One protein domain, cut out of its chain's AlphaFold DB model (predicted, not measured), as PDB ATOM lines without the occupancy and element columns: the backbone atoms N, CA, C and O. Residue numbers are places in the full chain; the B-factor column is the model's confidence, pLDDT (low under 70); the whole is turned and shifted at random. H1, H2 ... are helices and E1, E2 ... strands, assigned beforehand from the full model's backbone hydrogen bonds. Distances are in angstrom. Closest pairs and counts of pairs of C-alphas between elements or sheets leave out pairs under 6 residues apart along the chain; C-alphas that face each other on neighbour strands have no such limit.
ATOM      1  N   TYR A   2     199.551 191.711 164.692       92.19
ATOM      2  CA  TYR A   2     199.245 192.792 163.774       92.19
ATOM      3  C   TYR A   2     200.527 193.515 163.357       92.19
ATOM      4  O   TYR A   2     201.381 193.770 164.202       92.19
ATOM      5  N   VAL A   3     200.655 193.870 162.084       94.94
ATOM      6  CA  VAL A   3     201.748 194.707 161.579       94.94
ATOM      7  C   VAL A   3     201.196 195.868 160.770       94.94
ATOM      8  O   VAL A   3     200.168 195.731 160.110       94.94
ATOM      9  N   GLY A   4     201.892 196.996 160.783       94.56
ATOM     10  CA  GLY A   4     201.580 198.133 159.926       94.56
ATOM     11  C   GLY A   4     202.807 198.997 159.700       94.56
ATOM     12  O   GLY A   4     203.709 199.025 160.536       94.56
ATOM     13  N   ALA A   5     202.876 199.662 158.553       95.12
ATOM     14  CA  ALA A   5     203.950 200.602 158.267       95.12
ATOM     15  C   ALA A   5     203.509 201.674 157.277       95.12
ATOM     16  O   ALA A   5     202.683 201.420 156.397       95.12
ATOM     17  N   VAL A   6     204.125 202.848 157.392       94.56
ATOM     18  CA  VAL A   6     204.121 203.879 156.360       94.56
ATOM     19  C   VAL A   6     205.357 203.688 155.484       94.56
ATOM     20  O   VAL A   6     206.492 203.605 155.953       94.56
ATOM     21  N   LEU A   7     205.129 203.627 154.183       94.62
ATOM     22  CA  LEU A   7     206.113 203.415 153.137       94.62
ATOM     23  C   LEU A   7     206.346 204.766 152.457       94.62
ATOM     24  O   LEU A   7     205.486 205.278 151.737       94.62
ATOM     25  N   LEU A   8     207.502 205.372 152.733       94.06
ATOM     26  CA  LEU A   8     207.816 206.732 152.283       94.06
ATOM     27  C   LEU A   8     208.377 206.767 150.863       94.06
ATOM     28  O   LEU A   8     208.329 207.800 150.197       94.06
ATOM     29  N   THR A   9     208.948 205.655 150.405       95.75
ATOM     30  CA  THR A   9     209.604 205.563 149.104       95.75
ATOM     31  C   THR A   9     209.179 204.313 148.344       95.75
ATOM     32  O   THR A   9     208.814 203.292 148.928       95.75
ATOM     33  N   VAL A  10     209.338 204.352 147.017       97.00
ATOM     34  CA  VAL A  10     209.150 203.171 146.159       97.00
ATOM     35  C   VAL A  10     210.056 202.020 146.599       97.00
ATOM     36  O   VAL A  10     209.646 200.864 146.570       97.00
ATOM     37  N   ALA A  11     211.274 202.312 147.063       96.62
ATOM     38  CA  ALA A  11     212.182 201.284 147.557       96.62
ATOM     39  C   ALA A  11     211.636 200.590 148.816       96.62
ATOM     40  O   ALA A  11     211.755 199.370 148.926       96.62
ATOM     41  N   ASP A  12     211.023 201.340 149.738       96.25
ATOM     42  CA  ASP A  12     210.360 200.775 150.921       96.25
ATOM     43  C   ASP A  12     209.193 199.882 150.497       96.25
ATOM     44  O   ASP A  12     209.103 198.733 150.928       96.25
ATOM     45  N   LEU A  13     208.362 200.374 149.573       96.56
ATOM     46  CA  LEU A  13     207.223 199.636 149.034       96.56
ATOM     47  C   LEU A  13     207.636 198.312 148.383       96.56
ATOM     48  O   LEU A  13     207.061 197.267 148.681       96.56
ATOM     49  N   ARG A  14     208.666 198.322 147.531       96.25
ATOM     50  CA  ARG A  14     209.148 197.106 146.857       96.25
ATOM     51  C   ARG A  14     209.744 196.107 147.841       96.25
ATOM     52  O   ARG A  14     209.497 194.914 147.689       96.25
ATOM     53  N   ARG A  15     210.508 196.566 148.842       96.19
ATOM     54  CA  ARG A  15     211.034 195.678 149.893       96.19
ATOM     55  C   ARG A  15     209.899 195.049 150.688       96.19
ATOM     56  O   ARG A  15     209.907 193.842 150.897       96.19
ATOM     57  N   MET A  16     208.903 195.844 151.070       96.25
ATOM     58  CA  MET A  16     207.773 195.344 151.839       96.25
ATOM     59  C   MET A  16     206.913 194.362 151.037       96.25
ATOM     60  O   MET A  16     206.508 193.336 151.571       96.25
ATOM     61  N   ALA A  17     206.719 194.594 149.737       94.75
ATOM     62  CA  ALA A  17     205.973 193.688 148.862       94.75
ATOM     63  C   ALA A  17     206.614 192.293 148.705       94.75
ATOM     64  O   ALA A  17     205.932 191.351 148.302       94.75
ATOM     65  N   VAL A  18     207.910 192.147 149.015       94.94
ATOM     66  CA  VAL A  18     208.587 190.840 149.079       94.94
ATOM     67  C   VAL A  18     208.189 190.077 150.344       94.94
ATOM     68  O   VAL A  18     208.013 188.863 150.284       94.94
ATOM     69  N   VAL A  19     208.036 190.777 151.472       95.31
ATOM     70  CA  VAL A  19     207.708 190.182 152.780       95.31
ATOM     71  C   VAL A  19     206.208 189.952 152.931       95.31
ATOM     72  O   VAL A  19     205.778 188.918 153.434       95.31
ATOM     73  N   VAL A  20     205.408 190.911 152.473       93.56
ATOM     74  CA  VAL A  20     203.950 190.912 152.595       93.56
ATOM     75  C   VAL A  20     203.317 191.019 151.202       93.56
ATOM     76  O   VAL A  20     202.704 192.037 150.862       93.56
ATOM     77  N   PRO A  21     203.482 189.995 150.339       90.62
ATOM     78  CA  PRO A  21     202.850 189.991 149.029       90.62
ATOM     79  C   PRO A  21     201.327 190.094 149.164       90.62
ATOM     80  O   PRO A  21     200.704 189.346 149.913       90.62
ATOM     81  N   GLY A  22     200.724 191.010 148.405       86.94
ATOM     82  CA  GLY A  22     199.274 191.218 148.406       86.94
ATOM     83  C   GLY A  22     198.751 192.104 149.538       86.94
ATOM     84  O   GLY A  22     197.540 192.149 149.739       86.94
ATOM     85  N   ALA A  23     199.625 192.810 150.267       90.75
ATOM     86  CA  ALA A  23     199.184 193.869 151.167       90.75
ATOM     87  C   ALA A  23     198.305 194.887 150.427       90.75
ATOM     88  O   ALA A  23     198.654 195.352 149.337       90.75
ATOM     89  N   LEU A  24     197.163 195.213 151.030       90.44
ATOM     90  CA  LEU A  24     196.333 196.329 150.596       90.44
ATOM     91  C   LEU A  24     196.953 197.605 151.147       90.44
ATOM     92  O   LEU A  24     197.266 197.669 152.335       90.44
ATOM     93  N   HIS A  25     197.156 198.583 150.277       91.38
ATOM     94  CA  HIS A  25     197.750 199.857 150.644       91.38
ATOM     95  C   HIS A  25     196.704 200.955 150.505       91.38
ATOM     96  O   HIS A  25     195.825 200.875 149.651       91.38
ATOM     97  N   ASP A  26     196.856 201.998 151.305       90.25
ATOM     98  CA  ASP A  26     196.093 203.235 151.209       90.25
ATOM     99  C   ASP A  26     197.057 204.425 151.300       90.25
ATOM    100  O   ASP A  26     198.200 204.290 151.743       90.25
ATOM    101  N   HIS A  27     196.624 205.616 150.888       89.69
ATOM    102  CA  HIS A  27     197.434 206.825 151.065       89.69
ATOM    103  C   HIS A  27     197.520 207.209 152.544       89.69
ATOM    104  O   HIS A  27     196.505 207.240 153.242       89.69
ATOM    105  N   ALA A  28     198.732 207.508 153.024       83.56
ATOM    106  CA  ALA A  28     198.970 207.815 154.440       83.56
ATOM    107  C   ALA A  28     198.363 209.161 154.870       83.56
ATOM    108  O   ALA A  28     197.944 209.325 156.011       83.56
ATOM    109  N   GLU A  29     198.253 210.111 153.943       73.25
ATOM    110  CA  GLU A  29     197.483 211.336 154.133       73.25
ATOM    111  C   GLU A  29     196.181 211.210 153.345       73.25
ATOM    112  O   GLU A  29     196.204 210.818 152.180       73.25
ATOM    113  N   SER A  30     195.052 211.530 153.977       59.81
ATOM    114  CA  SER A  30     193.676 211.313 153.510       59.81
ATOM    115  C   SER A  30     193.326 211.992 152.169       59.81
ATOM    116  O   SER A  30     192.477 212.885 152.100       59.81
ATOM    117  N   ARG A  31     193.928 211.560 151.064       51.69
ATOM    118  CA  ARG A  31     193.522 211.901 149.703       51.69
ATOM    119  C   ARG A  31     192.445 210.926 149.256       51.69
ATOM    120  O   ARG A  31     192.697 210.177 148.332       51.69
ATOM    121  N   GLY A  32     191.297 210.916 149.947       49.81
ATOM    122  CA  GLY A  32     190.121 210.046 149.745       49.81
ATOM    123  C   GLY A  32     190.067 209.243 148.436       49.81
ATOM    124  O   GLY A  32     189.272 209.548 147.551       49.81
ATOM    125  N   GLY A  33     190.906 208.218 148.341       62.69
ATOM    126  CA  GLY A  33     191.295 207.566 147.101       62.69
ATOM    127  C   GLY A  33     192.013 206.276 147.455       62.69
ATOM    128  O   GLY A  33     192.745 206.219 148.443       62.69
ATOM    129  N   HIS A  34     191.702 205.228 146.708       72.19
ATOM    130  CA  HIS A  34     192.236 203.896 146.930       72.19
ATOM    131  C   HIS A  34     193.488 203.712 146.074       72.19
ATOM    132  O   HIS A  34     193.526 204.163 144.926       72.19
ATOM    133  N   PHE A  35     194.511 203.065 146.626       87.75
ATOM    134  CA  PHE A  35     195.678 202.676 145.852       87.75
ATOM    135  C   PHE A  35     195.363 201.389 145.077       87.75
ATOM    136  O   PHE A  35     195.178 200.333 145.672       87.75
ATOM    137  N   ASP A  36     195.342 201.483 143.746       89.00
ATOM    138  CA  ASP A  36     194.929 200.388 142.850       89.00
ATOM    139  C   ASP A  36     196.061 199.842 141.960       89.00
ATOM    140  O   ASP A  36     195.851 198.935 141.149       89.00
ATOM    141  N   LEU A  37     197.275 200.389 142.064       92.06
ATOM    142  CA  LEU A  37     198.390 199.937 141.234       92.06
ATOM    143  C   LEU A  37     198.913 198.577 141.706       92.06
ATOM    144  O   LEU A  37     199.164 198.352 142.890       92.06
ATOM    145  N   ASP A  38     199.189 197.678 140.759       92.38
ATOM    146  CA  ASP A  38     199.928 196.456 141.067       92.38
ATOM    147  C   ASP A  38     201.397 196.800 141.333       92.38
ATOM    148  O   ASP A  38     202.192 197.043 140.419       92.38
ATOM    149  N   VAL A  39     201.765 196.755 142.615       93.25
ATOM    150  CA  VAL A  39     203.119 196.998 143.127       93.25
ATOM    151  C   VAL A  39     204.175 196.139 142.436       93.25
ATOM    152  O   VAL A  39     205.348 196.477 142.504       93.25
ATOM    153  N   ARG A  40     203.834 195.025 141.782       89.50
ATOM    154  CA  ARG A  40     204.804 194.157 141.096       89.50
ATOM    155  C   ARG A  40     205.091 194.598 139.666       89.50
ATOM    156  O   ARG A  40     206.190 194.342 139.181       89.50
ATOM    157  N   THR A  41     204.131 195.234 139.003       93.25
ATOM    158  CA  THR A  41     204.191 195.508 137.559       93.25
ATOM    159  C   THR A  41     204.210 196.992 137.217       93.25
ATOM    160  O   THR A  41     204.786 197.350 136.191       93.25
ATOM    161  N   ALA A  42     203.669 197.852 138.083       96.19
ATOM    162  CA  ALA A  42     203.742 199.300 137.927       96.19
ATOM    163  C   ALA A  42     205.199 199.784 137.868       96.19
ATOM    164  O   ALA A  42     206.101 199.200 138.484       96.19
ATOM    165  N   SER A  43     205.439 200.860 137.125       97.12
ATOM    166  CA  SER A  43     206.744 201.512 137.053       97.12
ATOM    167  C   SER A  43     207.049 202.305 138.325       97.12
ATOM    168  O   SER A  43     206.154 202.736 139.049       97.12
ATOM    169  N   ASP A  44     208.332 202.558 138.586       97.50
ATOM    170  CA  ASP A  44     208.732 203.355 139.750       97.50
ATOM    171  C   ASP A  44     208.218 204.799 139.675       97.50
ATOM    172  O   ASP A  44     207.967 205.405 140.709       97.50
ATOM    173  N   ALA A  45     208.021 205.344 138.470       96.88
ATOM    174  CA  ALA A  45     207.456 206.679 138.289       96.88
ATOM    175  C   ALA A  45     205.966 206.734 138.665       96.88
ATOM    176  O   ALA A  45     205.545 207.691 139.309       96.88
ATOM    177  N   GLU A  46     205.192 205.709 138.299       95.94
ATOM    178  CA  GLU A  46     203.785 205.586 138.701       95.94
ATOM    179  C   GLU A  46     203.678 205.409 140.215       95.94
ATOM    180  O   GLU A  46     202.970 206.164 140.871       95.94
ATOM    181  N   LEU A  47     204.461 204.495 140.796       95.88
ATOM    182  CA  LEU A  47     204.459 204.276 142.244       95.88
ATOM    183  C   LEU A  47     204.905 205.520 143.020       95.88
ATOM    184  O   LEU A  47     204.323 205.834 144.052       95.88
ATOM    185  N   ALA A  48     205.912 206.252 142.532       95.50
ATOM    186  CA  ALA A  48     206.392 207.468 143.186       95.50
ATOM    187  C   ALA A  48     205.322 208.567 143.269       95.50
ATOM    188  O   ALA A  48     205.356 209.357 144.210       95.50
ATOM    189  N   ALA A  49     204.380 208.618 142.320       93.19
ATOM    190  CA  ALA A  49     203.282 209.584 142.336       93.19
ATOM    191  C   ALA A  49     202.238 209.293 143.432       93.19
ATOM    192  O   ALA A  49     201.549 210.217 143.866       93.19
ATOM    193  N   GLU A  50     202.163 208.043 143.898       93.12
ATOM    194  CA  GLU A  50     201.207 207.585 144.913       93.12
ATOM    195  C   GLU A  50     201.747 207.660 146.352       93.12
ATOM    196  O   GLU A  50     200.993 207.503 147.312       93.12
ATOM    197  N   MET A  51     203.055 207.887 146.523       92.50
ATOM    198  CA  MET A  51     203.691 207.946 147.844       92.50
ATOM    199  C   MET A  51     203.267 209.205 148.632       92.50
ATOM    200  O   MET A  51     203.080 210.267 148.030       92.50
ATOM    201  N   PRO A  52     203.218 209.152 149.981       92.88
ATOM    202  CA  PRO A  52     203.436 207.982 150.835       92.88
ATOM    203  C   PRO A  52     202.198 207.081 150.937       92.88
ATOM    204  O   PRO A  52     201.056 207.549 150.949       92.88
ATOM    205  N   LEU A  53     202.444 205.780 151.091       92.69
ATOM    206  CA  LEU A  53     201.403 204.788 151.356       92.69
ATOM    207  C   LEU A  53     201.529 204.247 152.772       92.69
ATOM    208  O   LEU A  53     202.609 204.260 153.352       92.69
ATOM    209  N   TRP A  54     200.450 203.710 153.307       91.38
ATOM    210  CA  TRP A  54     200.483 202.873 154.492       91.38
ATOM    211  C   TRP A  54     199.723 201.580 154.233       91.38
ATOM    212  O   TRP A  54     198.914 201.483 153.311       91.38
ATOM    213  N   PHE A  55     200.007 200.576 155.047       92.56
ATOM    214  CA  PHE A  55     199.237 199.345 155.076       92.56
ATOM    215  C   PHE A  55     199.182 198.804 156.496       92.56
ATOM    216  O   PHE A  55     199.978 199.183 157.363       92.56
ATOM    217  N   HIS A  56     198.274 197.861 156.701       92.38
ATOM    218  CA  HIS A  56     198.265 197.015 157.877       92.38
ATOM    219  C   HIS A  56     197.809 195.595 157.539       92.38
ATOM    220  O   HIS A  56     197.129 195.366 156.541       92.38
ATOM    221  N   GLN A  57     198.202 194.638 158.375       92.12
ATOM    222  CA  GLN A  57     197.823 193.231 158.279       92.12
ATOM    223  C   GLN A  57     197.624 192.646 159.674       92.12
ATOM    224  O   GLN A  57     198.413 192.901 160.583       92.12
ATOM    225  N   GLU A  58     196.607 191.803 159.837       91.06
ATOM    226  CA  GLU A  58     196.359 191.082 161.096       91.06
ATOM    227  C   GLU A  58     197.305 189.894 161.317       91.06
ATOM    228  O   GLU A  58     197.380 189.355 162.431       91.06
ATOM    229  N   GLN A  59     197.998 189.470 160.256       90.81
ATOM    230  CA  GLN A  59     198.994 188.410 160.280       90.81
ATOM    231  C   GLN A  59     199.965 188.547 159.099       90.81
ATOM    232  O   GLN A  59     199.568 188.910 157.993       90.81
ATOM    233  N   LEU A  60     201.240 188.219 159.326       91.69
ATOM    234  CA  LEU A  60     202.201 188.039 158.239       91.69
ATOM    235  C   LEU A  60     201.894 186.755 157.438       91.69
ATOM    236  O   LEU A  60     201.368 185.795 158.009       91.69
ATOM    237  N   PRO A  61     202.228 186.708 156.136       91.31
ATOM    238  CA  PRO A  61     202.088 185.497 155.332       91.31
ATOM    239  C   PRO A  61     202.916 184.327 155.872       91.31
ATOM    240  O   PRO A  61     203.967 184.522 156.486       91.31
ATOM    241  N   ASP A  62     202.483 183.101 155.572       88.75
ATOM    242  CA  ASP A  62     203.225 181.894 155.939       88.75
ATOM    243  C   ASP A  62     204.661 181.942 155.393       88.75
ATOM    244  O   ASP A  62     204.893 182.118 154.195       88.75
ATOM    245  N   GLY A  63     205.635 181.755 156.286       88.00
ATOM    246  CA  GLY A  63     207.060 181.775 155.954       88.00
ATOM    247  C   GLY A  63     207.742 183.142 156.061       88.00
ATOM    248  O   GLY A  63     208.966 183.176 155.966       88.00
ATOM    249  N   ALA A  64     207.005 184.232 156.302       91.00
ATOM    250  CA  ALA A  64     207.580 185.527 156.669       91.00
ATOM    251  C   ALA A  64     207.667 185.655 158.198       91.00
ATOM    252  O   ALA A  64     206.661 185.513 158.896       91.00
ATOM    253  N   GLY A  65     208.868 185.915 158.723       91.94
ATOM    254  CA  GLY A  65     209.077 186.157 160.149       91.94
ATOM    255  C   GLY A  65     209.004 187.639 160.521       91.94
ATOM    256  O   GLY A  65     209.203 188.525 159.689       91.94
ATOM    257  N   ASP A  66     208.808 187.913 161.808       92.81
ATOM    258  CA  ASP A  66     208.760 189.271 162.366       92.81
ATOM    259  C   ASP A  66     210.050 190.046 162.059       92.81
ATOM    260  O   ASP A  66     210.024 191.229 161.724       92.81
ATOM    261  N   GLU A  67     211.197 189.364 162.102       93.75
ATOM    262  CA  GLU A  67     212.487 189.952 161.743       93.75
ATOM    263  C   GLU A  67     212.566 190.352 160.266       93.75
ATOM    264  O   GLU A  67     213.226 191.339 159.941       93.75
ATOM    265  N   ASP A  68     211.916 189.613 159.365       95.31
ATOM    266  CA  ASP A  68     211.900 189.943 157.937       95.31
ATOM    267  C   ASP A  68     211.096 191.218 157.702       95.31
ATOM    268  O   ASP A  68     211.541 192.099 156.964       95.31
ATOM    269  N   PHE A  69     209.964 191.360 158.401       95.81
ATOM    270  CA  PHE A  69     209.198 192.602 158.418       95.81
ATOM    271  C   PHE A  69     210.049 193.763 158.943       95.81
ATOM    272  O   PHE A  69     210.211 194.759 158.239       95.81
ATOM    273  N   VAL A  70     210.664 193.621 160.122       95.00
ATOM    274  CA  VAL A  70     211.494 194.680 160.727       95.00
ATOM    275  C   VAL A  70     212.666 195.069 159.819       95.00
ATOM    276  O   VAL A  70     212.979 196.250 159.702       95.00
ATOM    277  N   ARG A  71     213.296 194.112 159.129       94.81
ATOM    278  CA  ARG A  71     214.368 194.390 158.152       94.81
ATOM    279  C   ARG A  71     213.863 195.096 156.894       94.81
ATOM    280  O   ARG A  71     214.635 195.813 156.258       94.81
ATOM    281  N   ALA A  72     212.615 194.862 156.495       96.00
ATOM    282  CA  ALA A  72     212.019 195.501 155.327       96.00
ATOM    283  C   ALA A  72     211.558 196.939 155.604       96.00
ATOM    284  O   ALA A  72     211.532 197.743 154.664       96.00
ATOM    285  N   VAL A  73     211.238 197.265 156.866       94.50
ATOM    286  CA  VAL A  73     210.873 198.622 157.299       94.50
ATOM    287  C   VAL A  73     211.952 199.620 156.864       94.50
ATOM    288  O   VAL A  73     213.148 199.431 157.079       94.50
ATOM    289  N   GLY A  74     211.509 200.672 156.174       91.88
ATOM    290  CA  GLY A  74     212.352 201.789 155.757       91.88
ATOM    291  C   GLY A  74     212.493 202.848 156.849       91.88
ATOM    292  O   GLY A  74     212.475 202.557 158.040       91.88
ATOM    293  N   ALA A  75     212.607 204.109 156.432       92.38
ATOM    294  CA  ALA A  75     212.655 205.242 157.359       92.38
ATOM    295  C   ALA A  75     211.266 205.661 157.886       92.38
ATOM    296  O   ALA A  75     211.181 206.509 158.769       92.38
ATOM    297  N   GLY A  76     210.188 205.109 157.320       93.88
ATOM    298  CA  GLY A  76     208.824 205.411 157.742       93.88
ATOM    299  C   GLY A  76     208.448 204.748 159.068       93.88
ATOM    300  O   GLY A  76     209.074 203.750 159.450       93.88
ATOM    301  N   PRO A  77     207.437 205.278 159.774       95.06
ATOM    302  CA  PRO A  77     206.940 204.669 160.993       95.06
ATOM    303  C   PRO A  77     206.357 203.280 160.748       95.06
ATOM    304  O   PRO A  77     205.753 203.023 159.704       95.06
TER     305      PRO A  77
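This is residues 2 to 77 of the 156 residues of an uncharacterized protein of Streptomyces sp. MBRL 10 (UniProt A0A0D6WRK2). A small antiparallel sheet of three strands has H1 over one face, and H3 lies side by side with H1; H2 lies off the sheet, at the end of the longest axis away from H3. The 76 printed residues hold three named helices and three named strands, in the order E1, H1, E2, H2, E3, H3, and the sheet runs E1, E3, E2. The class is mixed, helices and strands, and the whole is compact and rounded, with a radius of gyration of the C-alphas of 11.6 A and spans of 30 by 23 by 21 A.

Begin at edge strand E1, residues 2 to 7, antiparallel to inner strand E3, residues 53 to 57, at 169 degrees; N 7 and O 53 are 2.7 A apart, within hydrogen-bond range. Helix H1, residues 10 to 19, is on the sheet at a height of 9.8 A, over E1 and E3, in two layers, a helix on one face of a sheet; on the local plane it runs along the strands, at 7 degrees to E1. Edge strand E2, residues 25 to 27, is antiparallel to E3 at 142 degrees, with N 54 and O 26 at 2.8 A, within hydrogen-bond range. E1, H1 and E2 form a split strand-helix-strand unit, two strands running the same way with E3 between them, and its crossover is right-handed. Helix H2, residues 44 to 50, is not on the sheet; it only just touches H1, with 3 pairs of C-alphas within 8 A, the closest those of Val 10 and Ala 48 at 5.9 A, and is about perpendicular to it at 85 degrees. Helix H3, residues 66 to 72, only grazes the sheet and touches H1, the closest C-alphas being Met 16 and Ala 72 at 5.5 A, at a shallow tilt of 25 degrees, opposite ways. Every O i to N i+4 pair is within hydrogen-bond range in H3, against 5 of 6 in H1 and 2 of 3 in H2.

Find C-alpha 2 at (199.245, 192.792, 163.774); from there E1 runs 16.5 A. H1 begins at C-alpha 10, (209.150, 203.171, 146.159), and runs 14.7 A; E3 runs 13.9 A, and H3 ends at C-alpha 72, (212.019, 195.501, 155.327). The shorter E2, H2 and H3 measure 7.0 A, 10.1 A and 9.9 A.

Look to the C-alphas of Arg 31 and Gly 63 for the two farthest apart, 33.6 A. The printed part has no cut, and the link from E2 to H2, residues 28 to 43, is long. Within it, residues 30 to 33 have pLDDT under 70.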